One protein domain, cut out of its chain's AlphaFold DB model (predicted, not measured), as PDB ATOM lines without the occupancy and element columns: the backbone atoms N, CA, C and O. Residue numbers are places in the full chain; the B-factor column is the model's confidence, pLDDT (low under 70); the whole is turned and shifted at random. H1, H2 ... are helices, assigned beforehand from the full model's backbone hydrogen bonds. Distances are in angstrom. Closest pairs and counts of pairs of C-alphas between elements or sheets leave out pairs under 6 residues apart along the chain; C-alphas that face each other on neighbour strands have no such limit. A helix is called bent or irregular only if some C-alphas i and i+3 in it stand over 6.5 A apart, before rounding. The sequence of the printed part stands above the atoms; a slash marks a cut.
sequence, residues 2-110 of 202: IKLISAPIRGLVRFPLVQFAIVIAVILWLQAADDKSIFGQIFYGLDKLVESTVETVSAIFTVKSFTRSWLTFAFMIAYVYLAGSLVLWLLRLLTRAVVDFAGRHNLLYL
ATOM      1  N   ILE A   2     172.266 160.855 197.218       52.00
ATOM      2  CA  ILE A   2     173.123 162.068 197.300       52.00
ATOM      3  C   ILE A   2     174.604 161.760 197.614       52.00
ATOM      4  O   ILE A   2     175.500 162.340 197.005       52.00
ATOM      5  N   LYS A   3     174.889 160.795 198.507       50.25
ATOM      6  CA  LYS A   3     176.273 160.396 198.842       50.25
ATOM      7  C   LYS A   3     177.062 159.859 197.635       50.25
ATOM      8  O   LYS A   3     178.236 160.194 197.515       50.25
ATOM      9  N   LEU A   4     176.414 159.106 196.740       53.09
ATOM     10  CA  LEU A   4     177.033 158.507 195.546       53.09
ATOM     11  C   LEU A   4     177.404 159.559 194.493       53.09
ATOM     12  O   LEU A   4     178.478 159.471 193.916       53.09
ATOM     13  N   ILE A   5     176.577 160.593 194.314       58.41
ATOM     14  CA  ILE A   5     176.872 161.711 193.397       58.41
ATOM     15  C   ILE A   5     177.921 162.658 194.009       58.41
ATOM     16  O   ILE A   5     178.778 163.193 193.314       58.41
ATOM     17  N   SER A   6     177.914 162.830 195.336       59.38
ATOM     18  CA  SER A   6     178.861 163.721 196.021       59.38
ATOM     19  C   SER A   6     180.294 163.183 196.105       59.38
ATOM     20  O   SER A   6     181.223 163.962 196.308       59.38
ATOM     21  N   ALA A   7     180.488 161.866 195.989       60.59
ATOM     22  CA  ALA A   7     181.795 161.221 196.086       60.59
ATOM     23  C   ALA A   7     182.752 161.601 194.934       60.59
ATOM     24  O   ALA A   7     183.854 162.063 195.240       60.59
ATOM     25  N   PRO A   8     182.360 161.508 193.645       66.06
ATOM     26  CA  PRO A   8     183.219 161.925 192.536       66.06
ATOM     27  C   PRO A   8     183.463 163.439 192.527       66.06
ATOM     28  O   PRO A   8     184.596 163.867 192.330       66.06
ATOM     29  N   ILE A   9     182.451 164.252 192.853       66.25
ATOM     30  CA  ILE A   9     182.593 165.715 192.970       66.25
ATOM     31  C   ILE A   9     183.610 166.073 194.062       66.25
ATOM     32  O   ILE A   9     184.471 166.928 193.874       66.25
ATOM     33  N   ARG A  10     183.560 165.382 195.206       64.38
ATOM     34  CA  ARG A  10     184.527 165.576 196.292       64.38
ATOM     35  C   ARG A  10     185.930 165.110 195.908       64.38
ATOM     36  O   ARG A  10     186.893 165.677 196.412       64.38
ATOM     37  N   GLY A  11     186.041 164.104 195.042       69.62
ATOM     38  CA  GLY A  11     187.298 163.722 194.404       69.62
ATOM     39  C   GLY A  11     187.842 164.862 193.546       69.62
ATOM     40  O   GLY A  11     188.945 165.325 193.805       69.62
ATOM     41  N   LEU A  12     187.030 165.380 192.618       71.12
ATOM     42  CA  LEU A  12     187.388 166.463 191.696       71.12
ATOM     43  C   LEU A  12     187.859 167.737 192.427       71.12
ATOM     44  O   LEU A  12     188.922 168.269 192.137       71.12
ATOM     45  N   VAL A  13     187.104 168.186 193.435       71.12
ATOM     46  CA  VAL A  13     187.408 169.402 194.217       71.12
ATOM     47  C   VAL A  13     188.644 169.234 195.113       71.12
ATOM     48  O   VAL A  13     189.209 170.218 195.584       71.12
ATOM     49  N   ARG A  14     189.097 167.999 195.367       73.69
ATOM     50  CA  ARG A  14     190.343 167.727 196.100       73.69
ATOM     51  C   ARG A  14     191.582 167.725 195.208       73.69
ATOM     52  O   ARG A  14     192.681 167.708 195.753       73.69
ATOM     53  N   PHE A  15     191.434 167.747 193.880       82.00
ATOM     54  CA  PHE A  15     192.587 167.841 192.994       82.00
ATOM     55  C   PHE A  15     193.210 169.243 193.083       82.00
ATOM     56  O   PHE A  15     192.507 170.227 192.829       82.00
ATOM     57  N   PRO A  16     194.521 169.354 193.372       80.50
ATOM     58  CA  PRO A  16     195.195 170.645 193.520       80.50
ATOM     59  C   PRO A  16     195.053 171.551 192.290       80.50
ATOM     60  O   PRO A  16     194.863 172.754 192.424       80.50
ATOM     61  N   LEU A  17     195.070 170.971 191.085       82.50
ATOM     62  CA  LEU A  17     194.916 171.717 189.831       82.50
ATOM     63  C   LEU A  17     193.520 172.331 189.671       82.50
ATOM     64  O   LEU A  17     193.390 173.455 189.197       82.50
ATOM     65  N   VAL A  18     192.476 171.618 190.095       81.69
ATOM     66  CA  VAL A  18     191.099 172.125 190.045       81.69
ATOM     67  C   VAL A  18     190.930 173.260 191.049       81.69
ATOM     68  O   VAL A  18     190.334 174.282 190.725       81.69
ATOM     69  N   GLN A  19     191.505 173.121 192.245       79.94
ATOM     70  CA  GLN A  19     191.514 174.192 193.241       79.94
ATOM     71  C   GLN A  19     192.246 175.432 192.725       79.94
ATOM     72  O   GLN A  19     191.733 176.537 192.855       79.94
ATOM     73  N   PHE A  20     193.400 175.243 192.086       81.12
ATOM     74  CA  PHE A  20     194.154 176.326 191.469       81.12
ATOM     75  C   PHE A  20     193.350 177.044 190.374       81.12
ATOM     76  O   PHE A  20     193.254 178.268 190.387       81.12
ATOM     77  N   ALA A  21     192.695 176.294 189.481       86.31
ATOM     78  CA  ALA A  21     191.831 176.864 188.448       86.31
ATOM     79  C   ALA A  21     190.650 177.654 189.041       86.31
ATOM     80  O   ALA A  21     190.331 178.738 188.557       86.31
ATOM     81  N   ILE A  22     190.033 177.150 190.116       85.06
ATOM     82  CA  ILE A  22     188.960 177.852 190.832       85.06
ATOM     83  C   ILE A  22     189.476 179.159 191.439       85.06
ATOM     84  O   ILE A  22     188.820 180.185 191.303       85.06
ATOM     85  N   VAL A  23     190.645 179.147 192.084       86.19
ATOM     86  CA  VAL A  23     191.244 180.358 192.671       86.19
ATOM     87  C   VAL A  23     191.501 181.411 191.599       86.19
ATOM     88  O   VAL A  23     191.129 182.565 191.790       86.19
ATOM     89  N   ILE A  24     192.065 181.015 190.455       85.19
ATOM     90  CA  ILE A  24     192.273 181.929 189.325       85.19
ATOM     91  C   ILE A  24     190.939 182.492 188.834       85.19
ATOM     92  O   ILE A  24     190.825 183.699 188.646       85.19
ATOM     93  N   ALA A  25     189.918 181.650 188.664       87.38
ATOM     94  CA  ALA A  25     188.600 182.107 188.237       87.38
ATOM     95  C   ALA A  25     187.985 183.110 189.229       87.38
ATOM     96  O   ALA A  25     187.405 184.107 188.807       87.38
ATOM     97  N   VAL A  26     188.151 182.887 190.537       85.94
ATOM     98  CA  VAL A  26     187.701 183.816 191.586       85.94
ATOM     99  C   VAL A  26     188.464 185.137 191.524       85.94
ATOM    100  O   VAL A  26     187.835 186.185 191.617       85.94
ATOM    101  N   ILE A  27     189.786 185.108 191.328       86.00
ATOM    102  CA  ILE A  27     190.601 186.323 191.164       86.00
ATOM    103  C   ILE A  27     190.120 187.122 189.955       86.00
ATOM    104  O   ILE A  27     189.835 188.306 190.090       86.00
ATOM    105  N   LEU A  28     189.981 186.476 188.795       86.38
ATOM    106  CA  LEU A  28     189.540 187.138 187.566       86.38
ATOM    107  C   LEU A  28     188.125 187.703 187.700       86.38
ATOM    108  O   LEU A  28     187.845 188.782 187.190       86.38
ATOM    109  N   TRP A  29     187.236 187.003 188.404       84.38
ATOM    110  CA  TRP A  29     185.892 187.505 188.668       84.38
ATOM    111  C   TRP A  29     185.908 188.719 189.603       84.38
ATOM    112  O   TRP A  29     185.260 189.718 189.304       84.38
ATOM    113  N   LEU A  30     186.673 188.670 190.696       82.81
ATOM    114  CA  LEU A  30     186.844 189.813 191.597       82.81
ATOM    115  C   LEU A  30     187.462 191.016 190.875       82.81
ATOM    116  O   LEU A  30     187.031 192.140 191.102       82.81
ATOM    117  N   GLN A  31     188.410 190.768 189.974       82.00
ATOM    118  CA  GLN A  31     189.051 191.794 189.156       82.00
ATOM    119  C   GLN A  31     188.107 192.385 188.095       82.00
ATOM    120  O   GLN A  31     188.240 193.547 187.735       82.00
ATOM    121  N   ALA A  32     187.164 191.598 187.577       83.69
ATOM    122  CA  ALA A  32     186.165 192.064 186.615       83.69
ATOM    123  C   ALA A  32     184.977 192.792 187.275       83.69
ATOM    124  O   ALA A  32     184.102 193.295 186.568       83.69
ATOM    125  N   ALA A  33     184.900 192.805 188.609       80.69
ATOM    126  CA  ALA A  33     183.844 193.495 189.333       80.69
ATOM    127  C   ALA A  33     184.085 195.012 189.339       80.69
ATOM    128  O   ALA A  33     185.219 195.466 189.432       80.69
ATOM    129  N   ASP A  34     183.005 195.794 189.277       75.75
ATOM    130  CA  ASP A  34     183.074 197.258 189.340       75.75
ATOM    131  C   ASP A  34     183.756 197.713 190.643       75.75
ATOM    132  O   ASP A  34     183.426 197.212 191.725       75.75
ATOM    133  N   ASP A  35     184.661 198.689 190.557       73.38
ATOM    134  CA  ASP A  35     185.444 199.228 191.675       73.38
ATOM    135  C   ASP A  35     184.556 199.812 192.788       73.38
ATOM    136  O   ASP A  35     184.934 199.845 193.961       73.38
ATOM    137  N   LYS A  36     183.338 200.252 192.441       74.44
ATOM    138  CA  LYS A  36     182.344 200.744 193.412       74.44
ATOM    139  C   LYS A  36     181.544 199.631 194.090       74.44
ATOM    140  O   LYS A  36     180.844 199.898 195.068       74.44
ATOM    141  N   SER A  37     181.620 198.400 193.590       77.38
ATOM    142  CA  SER A  37     180.931 197.250 194.171       77.38
ATOM    143  C   SER A  37     181.669 196.714 195.401       77.38
ATOM    144  O   SER A  37     182.879 196.877 195.553       77.38
ATOM    145  N   ILE A  38     180.947 196.008 196.278       77.56
ATOM    146  CA  ILE A  38     181.534 195.337 197.452       77.56
ATOM    147  C   ILE A  38     182.657 194.373 197.022       77.56
ATOM    148  O   ILE A  38     183.669 194.254 197.707       77.56
ATOM    149  N   PHE A  39     182.507 193.716 195.869       74.12
ATOM    150  CA  PHE A  39     183.512 192.801 195.327       74.12
ATOM    151  C   PHE A  39     184.775 193.530 194.849       74.12
ATOM    152  O   PHE A  39     185.875 193.077 195.165       74.12
ATOM    153  N   GLY A  40     184.627 194.682 194.188       77.25
ATOM    154  CA  GLY A  40     185.751 195.543 193.801       77.25
ATOM    155  C   GLY A  40     186.508 196.094 195.013       77.25
ATOM    156  O   GLY A  40     187.734 196.060 195.051       77.25
ATOM    157  N   GLN A  41     185.797 196.482 196.079       81.44
ATOM    158  CA  GLN A  41     186.429 196.910 197.336       81.44
ATOM    159  C   GLN A  41     187.206 195.783 198.030       81.44
ATOM    160  O   GLN A  41     188.293 196.020 198.562       81.44
ATOM    161  N   ILE A  42     186.677 194.553 198.021       83.19
ATOM    162  CA  ILE A  42     187.387 193.376 198.545       83.19
ATOM    163  C   ILE A  42     188.658 193.122 197.732       83.19
ATOM    164  O   ILE A  42     189.708 192.870 198.324       83.19
ATOM    165  N   PHE A  43     188.581 193.215 196.401       84.81
ATOM    166  CA  PHE A  43     189.743 193.060 195.530       84.81
ATOM    167  C   PHE A  43     190.796 194.139 195.792       84.81
ATOM    168  O   PHE A  43     191.956 193.808 196.004       84.81
ATOM    169  N   TYR A  44     190.391 195.406 195.886       85.06
ATOM    170  CA  TYR A  44     191.289 196.513 196.213       85.06
ATOM    171  C   TYR A  44     191.987 196.323 197.568       85.06
ATOM    172  O   TYR A  44     193.195 196.524 197.695       85.06
ATOM    173  N   GLY A  45     191.246 195.892 198.595       86.00
ATOM    174  CA  GLY A  45     191.820 195.594 199.908       86.00
ATOM    175  C   GLY A  45     192.822 194.435 199.868       86.00
ATOM    176  O   GLY A  45     193.877 194.510 200.498       86.00
ATOM    177  N   LEU A  46     192.507 193.384 199.110       87.06
ATOM    178  CA  LEU A  46     193.384 192.235 198.900       87.06
ATOM    179  C   LEU A  46     194.661 192.622 198.141       87.06
ATOM    180  O   LEU A  46     195.749 192.233 198.558       87.06
ATOM    181  N   ASP A  47     194.534 193.399 197.068       87.06
ATOM    182  CA  ASP A  47     195.653 193.869 196.249       87.06
ATOM    183  C   ASP A  47     196.618 194.733 197.071       87.06
ATOM    184  O   ASP A  47     197.818 194.467 197.119       87.06
ATOM    185  N   LYS A  48     196.078 195.662 197.869       89.44
ATOM    186  CA  LYS A  48     196.866 196.478 198.799       89.44
ATOM    187  C   LYS A  48     197.583 195.645 199.868       89.44
ATOM    188  O   LYS A  48     198.706 195.963 200.262       89.44
ATOM    189  N   LEU A  49     196.944 194.580 200.354       89.12
ATOM    190  CA  LEU A  49     197.552 193.668 201.322       89.12
ATOM    191  C   LEU A  49     198.705 192.877 200.688       89.12
ATOM    192  O   LEU A  49     199.760 192.744 201.305       89.12
ATOM    193  N   VAL A  50     198.541 192.410 199.446       89.25
ATOM    194  CA  VAL A  50     199.622 191.781 198.671       89.25
ATOM    195  C   VAL A  50     200.775 192.757 198.465       89.25
ATOM    196  O   VAL A  50     201.923 192.401 198.729       89.25
ATOM    197  N   GLU A  51     200.486 193.980 198.023       89.69
ATOM    198  CA  GLU A  51     201.496 195.002 197.759       89.69
ATOM    199  C   GLU A  51     202.326 195.311 199.011       89.69
ATOM    200  O   GLU A  51     203.556 195.283 198.950       89.69
ATOM    201  N   SER A  52     201.671 195.493 200.162       89.25
ATOM    202  CA  SER A  52     202.340 195.733 201.445       89.25
ATOM    203  C   SER A  52     203.250 194.572 201.865       89.25
ATOM    204  O   SER A  52     204.384 194.789 202.311       89.25
ATOM    205  N   THR A  53     202.809 193.325 201.678       87.44
ATOM    206  CA  THR A  53     203.638 192.145 201.964       87.44
ATOM    207  C   THR A  53     204.854 192.090 201.043       87.44
ATOM    208  O   THR A  53     205.970 191.840 201.500       87.44
ATOM    209  N   VAL A  54     204.670 192.361 199.750       85.88
ATOM    210  CA  VAL A  54     205.762 192.381 198.766       85.88
ATOM    211  C   VAL A  54     206.762 193.494 199.073       85.88
ATOM    212  O   VAL A  54     207.966 193.266 198.975       85.88
ATOM    213  N   GLU A  55     206.294 194.675 199.469       86.81
ATOM    214  CA  GLU A  55     207.145 195.796 199.871       86.81
ATOM    215  C   GLU A  55     207.970 195.456 201.115       86.81
ATOM    216  O   GLU A  55     209.184 195.649 201.121       86.81
ATOM    217  N   THR A  56     207.351 194.830 202.119       85.00
ATOM    218  CA  THR A  56     208.047 194.359 203.326       85.00
ATOM    219  C   THR A  56     209.141 193.340 202.987       85.00
ATOM    220  O   THR A  56     210.257 193.423 203.496       85.00
ATOM    221  N   VAL A  57     208.862 192.398 202.079       82.81
ATOM    222  CA  VAL A  57     209.857 191.415 201.614       82.81
ATOM    223  C   VAL A  57     210.972 192.094 200.811       82.81
ATOM    224  O   VAL A  57     212.142 191.746 200.970       82.81
ATOM    225  N   SER A  58     210.631 193.087 199.987       81.19
ATOM    226  CA  SER A  58     211.591 193.856 199.188       81.19
ATOM    227  C   SER A  58     212.435 194.835 200.010       81.19
ATOM    228  O   SER A  58     213.476 195.282 199.531       81.19
ATOM    229  N   ALA A  59     212.006 195.187 201.221       80.19
ATOM    230  CA  ALA A  59     212.815 195.952 202.164       80.19
ATOM    231  C   ALA A  59     213.907 195.081 202.815       80.19
ATOM    232  O   ALA A  59     214.971 195.583 203.164       80.19
ATOM    233  N   ILE A  60     213.655 193.774 202.958       80.88
ATOM    234  CA  ILE A  60     214.583 192.813 203.578       80.88
ATOM    235  C   ILE A  60     215.540 192.213 202.534       80.88
ATOM    236  O   ILE A  60     216.715 191.989 202.818       80.88
ATOM    237  N   PHE A  61     215.053 191.969 201.316       76.56
ATOM    238  CA  PHE A  61     215.828 191.416 200.208       76.56
ATOM    239  C   PHE A  61     215.836 192.398 199.034       76.56
ATOM    240  O   PHE A  61     214.799 192.944 198.681       76.56
ATOM    241  N   THR A  62     216.969 192.589 198.354       74.81
ATOM    242  CA  THR A  62     217.017 193.376 197.107       74.81
ATOM    243  C   THR A  62     216.331 192.609 195.973       74.81
ATOM    244  O   THR A  62     216.969 191.893 195.195       74.81
ATOM    245  N   VAL A  63     215.006 192.713 195.908       72.50
ATOM    246  CA  VAL A  63     214.149 192.014 194.949       72.50
ATOM    247  C   VAL A  63     214.129 192.794 193.628       72.50
ATOM    248  O   VAL A  63     213.694 193.940 193.569       72.50
ATOM    249  N   LYS A  64     214.594 192.176 192.534       78.12
ATOM    250  CA  LYS A  64     214.485 192.752 191.178       78.12
ATOM    251  C   LYS A  64     213.045 192.660 190.651       78.12
ATOM    252  O   LYS A  64     212.256 191.849 191.134       78.12
ATOM    253  N   SER A  65     212.717 193.440 189.616       76.12
ATOM    254  CA  SER A  65     211.352 193.550 189.060       76.12
ATOM    255  C   SER A  65     210.695 192.200 188.744       76.12
ATOM    256  O   SER A  65     209.525 191.996 189.061       76.12
ATOM    257  N   PHE A  66     211.460 191.252 188.196       78.00
ATOM    258  CA  PHE A  66     210.974 189.908 187.886       78.00
ATOM    259  C   PHE A  66     210.548 189.137 189.143       78.00
ATOM    260  O   PHE A  66     209.445 188.598 189.216       78.00
ATOM    261  N   THR A  67     211.391 189.138 190.175       82.19
ATOM    262  CA  THR A  67     211.101 188.479 191.452       82.19
ATOM    263  C   THR A  67     209.936 189.159 192.174       82.19
ATOM    264  O   THR A  67     209.121 188.473 192.786       82.19
ATOM    265  N   ARG A  68     209.798 190.487 192.047       80.88
ATOM    266  CA  ARG A  68     208.674 191.247 192.614       80.88
ATOM    267  C   ARG A  68     207.346 190.806 192.003       80.88
ATOM    268  O   ARG A  68     206.438 190.448 192.740       80.88
ATOM    269  N   SER A  69     207.264 190.749 190.672       83.50
ATOM    270  CA  SER A  69     206.058 190.293 189.967       83.50
ATOM    271  C   SER A  69     205.680 188.857 190.335       83.50
ATOM    272  O   SER A  69     204.497 188.544 190.463       83.50
ATOM    273  N   TRP A  70     206.673 187.985 190.515       87.88
ATOM    274  CA  TRP A  70     206.431 186.598 190.896       87.88
ATOM    275  C   TRP A  70     205.916 186.471 192.336       87.88
ATOM    276  O   TRP A  70     204.975 185.719 192.582       87.88
ATOM    277  N   LEU A  71     206.468 187.257 193.267       85.81
ATOM    278  CA  LEU A  71     205.990 187.332 194.650       85.81
ATOM    279  C   LEU A  71     204.558 187.863 194.729       85.81
ATOM    280  O   LEU A  71     203.740 187.261 195.418       85.81
ATOM    281  N   THR A  72     204.232 188.933 193.996       86.00
ATOM    282  CA  THR A  72     202.862 189.469 193.931       86.00
ATOM    283  C   THR A  72     201.879 188.393 193.478       86.00
ATOM    284  O   THR A  72     200.874 188.151 194.144       86.00
ATOM    285  N   PHE A  73     202.191 187.686 192.388       86.56
ATOM    286  CA  PHE A  73     201.341 186.613 191.876       86.56
ATOM    287  C   PHE A  73     201.187 185.460 192.882       86.56
ATOM    288  O   PHE A  73     200.074 185.003 193.146       86.56
ATOM    289  N   ALA A  74     202.292 185.016 193.486       87.12
ATOM    290  CA  ALA A  74     202.286 183.932 194.463       87.12
ATOM    291  C   ALA A  74     201.483 184.288 195.726       87.12
ATOM    292  O   ALA A  74     200.664 183.486 196.180       87.12
ATOM    293  N   PHE A  75     201.671 185.494 196.272       89.25
ATOM    294  CA  PHE A  75     200.934 185.958 197.447       89.25
ATOM    295  C   PHE A  75     199.454 186.184 197.151       89.25
ATOM    296  O   PHE A  75     198.624 185.808 197.975       89.25
ATOM    297  N   MET A  76     199.105 186.706 195.971       88.81
ATOM    298  CA  MET A  76     197.710 186.858 195.551       88.81
ATOM    299  C   MET A  76     196.980 185.508 195.566       88.81
ATOM    300  O   MET A  76     195.936 185.364 196.204       88.81
ATOM    301  N   ILE A  77     197.567 184.478 194.945       87.75
ATOM    302  CA  ILE A  77     197.002 183.122 194.958       87.75
ATOM    303  C   ILE A  77     196.900 182.584 196.387       87.75
ATOM    304  O   ILE A  77     195.859 182.047 196.769       87.75
ATOM    305  N   ALA A  78     197.963 182.728 197.184       87.75
ATOM    306  CA  ALA A  78     197.999 182.221 198.550       87.75
ATOM    307  C   ALA A  78     196.916 182.861 199.431       87.75
ATOM    308  O   ALA A  78     196.204 182.146 200.137       87.75
ATOM    309  N   TYR A  79     196.742 184.183 199.369       86.44
ATOM    310  CA  TYR A  79     195.741 184.880 200.172       86.44
ATOM    311  C   TYR A  79     194.316 184.554 199.749       86.44
ATOM    312  O   TYR A  79     193.491 184.290 200.620       86.44
ATOM    313  N   VAL A  80     194.018 184.491 198.449       86.81
ATOM    314  CA  VAL A  80     192.679 184.093 197.982       86.81
ATOM    315  C   VAL A  80     192.373 182.660 198.386       86.81
ATOM    316  O   VAL A  80     191.274 182.370 198.863       86.81
ATOM    317  N   TYR A  81     193.350 181.763 198.262       85.69
ATOM    318  CA  TYR A  81     193.195 180.381 198.693       85.69
ATOM    319  C   TYR A  81     192.947 180.274 200.205       85.69
ATOM    320  O   TYR A  81     192.049 179.544 200.633       85.69
ATOM    321  N   LEU A  82     193.694 181.022 201.024       85.38
ATOM    322  CA  LEU A  82     193.514 181.064 202.478       85.38
ATOM    323  C   LEU A  82     192.165 181.668 202.874       85.38
ATOM    324  O   LEU A  82     191.447 181.067 203.674       85.38
ATOM    325  N   ALA A  83     191.789 182.807 202.293       83.25
ATOM    326  CA  ALA A  83     190.517 183.469 202.554       83.25
ATOM    327  C   ALA A  83     189.335 182.576 202.151       83.25
ATOM    328  O   ALA A  83     188.425 182.352 202.950       83.25
ATOM    329  N   GLY A  84     189.378 181.981 200.956       83.56
ATOM    330  CA  GLY A  84     188.363 181.033 200.498       83.56
ATOM    331  C   GLY A  84     188.265 179.804 201.403       83.56
ATOM    332  O   GLY A  84     187.169 179.399 201.797       83.56
ATOM    333  N   SER A  85     189.406 179.244 201.812       80.62
ATOM    334  CA  SER A  85     189.452 178.109 202.743       80.62
ATOM    335  C   SER A  85     188.859 178.461 204.107       80.62
ATOM    336  O   SER A  85     188.101 177.669 204.672       80.62
ATOM    337  N   LEU A  86     189.157 179.658 204.619       81.00
ATOM    338  CA  LEU A  86     188.614 180.166 205.874       81.00
ATOM    339  C   LEU A  86     187.092 180.323 205.793       81.00
ATOM    340  O   LEU A  86     186.386 179.841 206.677       81.00
ATOM    341  N   VAL A  87     186.573 180.921 204.718       78.38
ATOM    342  CA  VAL A  87     185.126 181.083 204.500       78.38
ATOM    343  C   VAL A  87     184.426 179.727 204.447       78.38
ATOM    344  O   VAL A  87     183.419 179.525 205.127       78.38
ATOM    345  N   LEU A  88     184.968 178.758 203.705       80.88
ATOM    346  CA  LEU A  88     184.406 177.406 203.643       80.88
ATOM    347  C   LEU A  88     184.446 176.702 205.003       80.88
ATOM    348  O   LEU A  88     183.512 175.976 205.361       80.88
ATOM    349  N   TRP A  89     185.509 176.908 205.778       76.56
ATOM    350  CA  TRP A  89     185.622 176.370 207.128       76.56
ATOM    351  C   TRP A  89     184.586 176.987 208.075       76.56
ATOM    352  O   TRP A  89     183.884 176.245 208.768       76.56
ATOM    353  N   LEU A  90     184.409 178.310 208.040       77.44
ATOM    354  CA  LEU A  90     183.382 179.024 208.803       77.44
ATOM    355  C   LEU A  90     181.974 178.574 208.408       77.44
ATOM    356  O   LEU A  90     181.168 178.245 209.275       77.44
ATOM    357  N   LEU A  91     181.686 178.458 207.110       77.38
ATOM    358  CA  LEU A  91     180.401 177.965 206.615       77.38
ATOM    359  C   LEU A  91     180.129 176.528 207.075       77.38
ATOM    360  O   LEU A  91     178.999 176.172 207.426       77.38
ATOM    361  N   ARG A  92     181.169 175.690 207.112       76.00
ATOM    362  CA  ARG A  92     181.074 174.324 207.631       76.00
ATOM    363  C   ARG A  92     180.776 174.313 209.128       76.00
ATOM    364  O   ARG A  92     179.979 173.481 209.567       76.00
ATOM    365  N   LEU A  93     181.401 175.196 209.904       74.12
ATOM    366  CA  LEU A  93     181.099 175.357 211.325       74.12
ATOM    367  C   LEU A  93     179.670 175.847 211.542       74.12
ATOM    368  O   LEU A  93     178.951 175.249 212.338       74.12
ATOM    369  N   LEU A  94     179.236 176.856 210.790       74.12
ATOM    370  CA  LEU A  94     177.891 177.412 210.877       74.12
ATOM    371  C   LEU A  94     176.845 176.352 210.534       74.12
ATOM    372  O   LEU A  94     175.934 176.116 211.319       74.12
ATOM    373  N   THR A  95     177.015 175.628 209.425       74.56
ATOM    374  CA  THR A  95     176.114 174.527 209.050       74.56
ATOM    375  C   THR A  95     176.060 173.451 210.137       74.56
ATOM    376  O   THR A  95     174.990 172.930 210.445       74.56
ATOM    377  N   ARG A  96     177.198 173.107 210.757       71.06
ATOM    378  CA  ARG A  96     177.215 172.160 211.883       71.06
ATOM    379  C   ARG A  96     176.434 172.701 213.074       71.06
ATOM    380  O   ARG A  96     175.549 171.997 213.542       71.06
ATOM    381  N   ALA A  97     176.706 173.936 213.484       68.88
ATOM    382  CA  ALA A  97     176.043 174.590 214.603       68.88
ATOM    383  C   ALA A  97     174.528 174.713 214.387       68.88
ATOM    384  O   ALA A  97     173.762 174.387 215.288       68.88
ATOM    385  N   VAL A  98     174.085 175.099 213.187       72.12
ATOM    386  CA  VAL A  98     172.661 175.184 212.827       72.12
ATOM    387  C   VAL A  98     171.999 173.810 212.882       72.12
ATOM    388  O   VAL A  98     170.911 173.683 213.435       72.12
ATOM    389  N   VAL A  99     172.643 172.766 212.356       66.94
ATOM    390  CA  VAL A  99     172.094 171.401 212.418       66.94
ATOM    391  C   VAL A  99     172.060 170.879 213.855       66.94
ATOM    392  O   VAL A  99     171.080 170.248 214.246       66.94
ATOM    393  N   ASP A 100     173.086 171.159 214.659       65.31
ATOM    394  CA  ASP A 100     173.133 170.769 216.071       65.31
ATOM    395  C   ASP A 100     172.053 171.511 216.872       65.31
ATOM    396  O   ASP A 100     171.346 170.904 217.675       65.31
ATOM    397  N   PHE A 101     171.847 172.798 216.593       64.56
ATOM    398  CA  PHE A 101     170.771 173.609 217.159       64.56
ATOM    399  C   PHE A 101     169.386 173.087 216.750       64.56
ATOM    400  O   PHE A 101     168.519 172.894 217.604       64.56
ATOM    401  N   ALA A 102     169.187 172.775 215.467       65.69
ATOM    402  CA  ALA A 102     167.950 172.188 214.959       65.69
ATOM    403  C   ALA A 102     167.657 170.821 215.588       65.69
ATOM    404  O   ALA A 102     166.516 170.546 215.964       65.69
ATOM    405  N   GLY A 103     168.688 169.993 215.772       61.44
ATOM    406  CA  GLY A 103     168.594 168.715 216.470       61.44
ATOM    407  C   GLY A 103     168.266 168.860 217.959       61.44
ATOM    408  O   GLY A 103     167.460 168.084 218.475       61.44
ATOM    409  N   ARG A 104     168.840 169.859 218.647       61.00
ATOM    410  CA  ARG A 104     168.581 170.157 220.070       61.00
ATOM    411  C   ARG A 104     167.168 170.681 220.317       61.00
ATOM    412  O   ARG A 104     166.521 170.250 221.264       61.00
ATOM    413  N   HIS A 105     166.667 171.564 219.456       58.31
ATOM    414  CA  HIS A 105     165.340 172.173 219.613       58.31
ATOM    415  C   HIS A 105     164.216 171.448 218.858       58.31
ATOM    416  O   HIS A 105     163.080 171.917 218.877       58.31
ATOM    417  N   ASN A 106     164.515 170.311 218.215       61.66
ATOM    418  CA  ASN A 106     163.582 169.565 217.364       61.66
ATOM    419  C   ASN A 106     162.895 170.464 216.315       61.66
ATOM    420  O   ASN A 106     161.685 170.381 216.093       61.66
ATOM    421  N   LEU A 107     163.669 171.356 215.688       54.75
ATOM    422  CA  LEU A 107     163.148 172.256 214.662       54.75
ATOM    423  C   LEU A 107     162.674 171.428 213.461       54.75
ATOM    424  O   LEU A 107     163.373 170.521 213.005       54.75
ATOM    425  N   LEU A 108     161.467 171.730 212.969       58.34
ATOM    426  CA  LEU A 108     160.847 171.091 211.797       58.34
ATOM    427  C   LEU A 108     160.652 169.564 211.917       58.34
ATOM    428  O   LEU A 108     160.535 168.882 210.905       58.34
ATOM    429  N   TYR A 109     160.660 168.999 213.132       55.66
ATOM    430  CA  TYR A 109     160.605 167.545 213.367       55.66
ATOM    431  C   TYR A 109     161.743 166.738 212.698       55.66
ATOM    432  O   TYR A 109     161.695 165.507 212.637       55.66
ATOM    433  N   LEU A 110     162.819 167.404 212.257       56.06
ATOM    434  CA  LEU A 110     163.952 166.793 211.547       56.06
ATOM    435  C   LEU A 110     164.858 165.947 212.455       56.06
ATOM    436  O   LEU A 110     165.761 165.273 211.964       56.06
TER     437      LEU A 110
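AT A GLANCE: This is residues 2 to 110 of the 202 residues of an uncharacterized protein of Bradyrhizobium sp. (UniProt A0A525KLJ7). One very long helix, H4, makes the length of the domain, and two helices cross its earlier part: H3 folds back slantwise over it, and H2 crosses it nearly at a right angle and reaches the beginning of H3. H1 makes a corner with the first end of H2 and sticks out with residues 2 to 12, while residues 85 to 98 of H4 stand free as a bare arm. The printed part has 109 residues, with four named helices in the order H1, H2, H3, H4 and no named strand; the class is all helix. The whole is only just loose, close to extended, with a radius of gyration of the C-alphas of 19.2 A and spans of 63 by 31 by 30 A.

IN THESE COORDINATES: H4, residues 65 to 105, is 59.2 A long and runs from C-alpha 65 at (211.352, 193.550, 189.060) to C-alpha 105 at (165.340, 172.173, 219.613). H3, residues 38 to 60, is 33.7 A long. H2, residues 16 to 31, is 22.5 A long. H1, residues 2 to 13, is 16.4 A long and begins with C-alpha 2 at (173.123, 162.068, 197.300). H1 is neither bent nor irregular, but only just: C-alphas 5 and 8 are 6.4 A apart.

HOW THE PARTS SIT: H4 touches H3 with residues 68 to 79 alone, the closest C-alphas being those of Phe 75 and Val 50, 6.1 A apart. These two helices run opposite ways at a steep tilt of 50 degrees. H4 also touches H2, with residues 77 to 81 of H4 and 23 to 27 of H2 alone; the closest C-alphas, of Tyr 81 and Val 23, are 6.3 A apart. Their lines are about perpendicular, at 81 degrees. H2 touches H3 with residues 30 to 31 of H2 and 39 to 43 of H3 alone. Their closest C-alphas, of Leu 30 and Phe 39, are 5.8 A apart, and they run opposite ways at a steep tilt of 69 degrees, only just short of about perpendicular. The packing of the helices is mostly crossed: of these three touching pairs, 0 are at a shallow tilt. H1 touches no helix. H1 and H2 are close but not clearly touching, with the closest C-alphas, of Val 13 and Gln 19, 6.4 A apart and their lines about perpendicular at 80 degrees. H1 is apart from H3 and from H4. In H2, H3 and H4 every O i to N i+4 pair is within hydrogen-bond range; in H1 6 of 8 are.

THE WHOLE: The two C-alphas farthest apart, of Thr 62 and Tyr 109, are 64.1 A from each other. The printed part has no cut. The links H1 to H2 and H3 to H4 are tight, the link H2 to H3 is short, and no link is long. The mean pLDDT of the printed part is 77.4, with values under 70 at residues 2 to 11, residue 97 and residues 99 to 110.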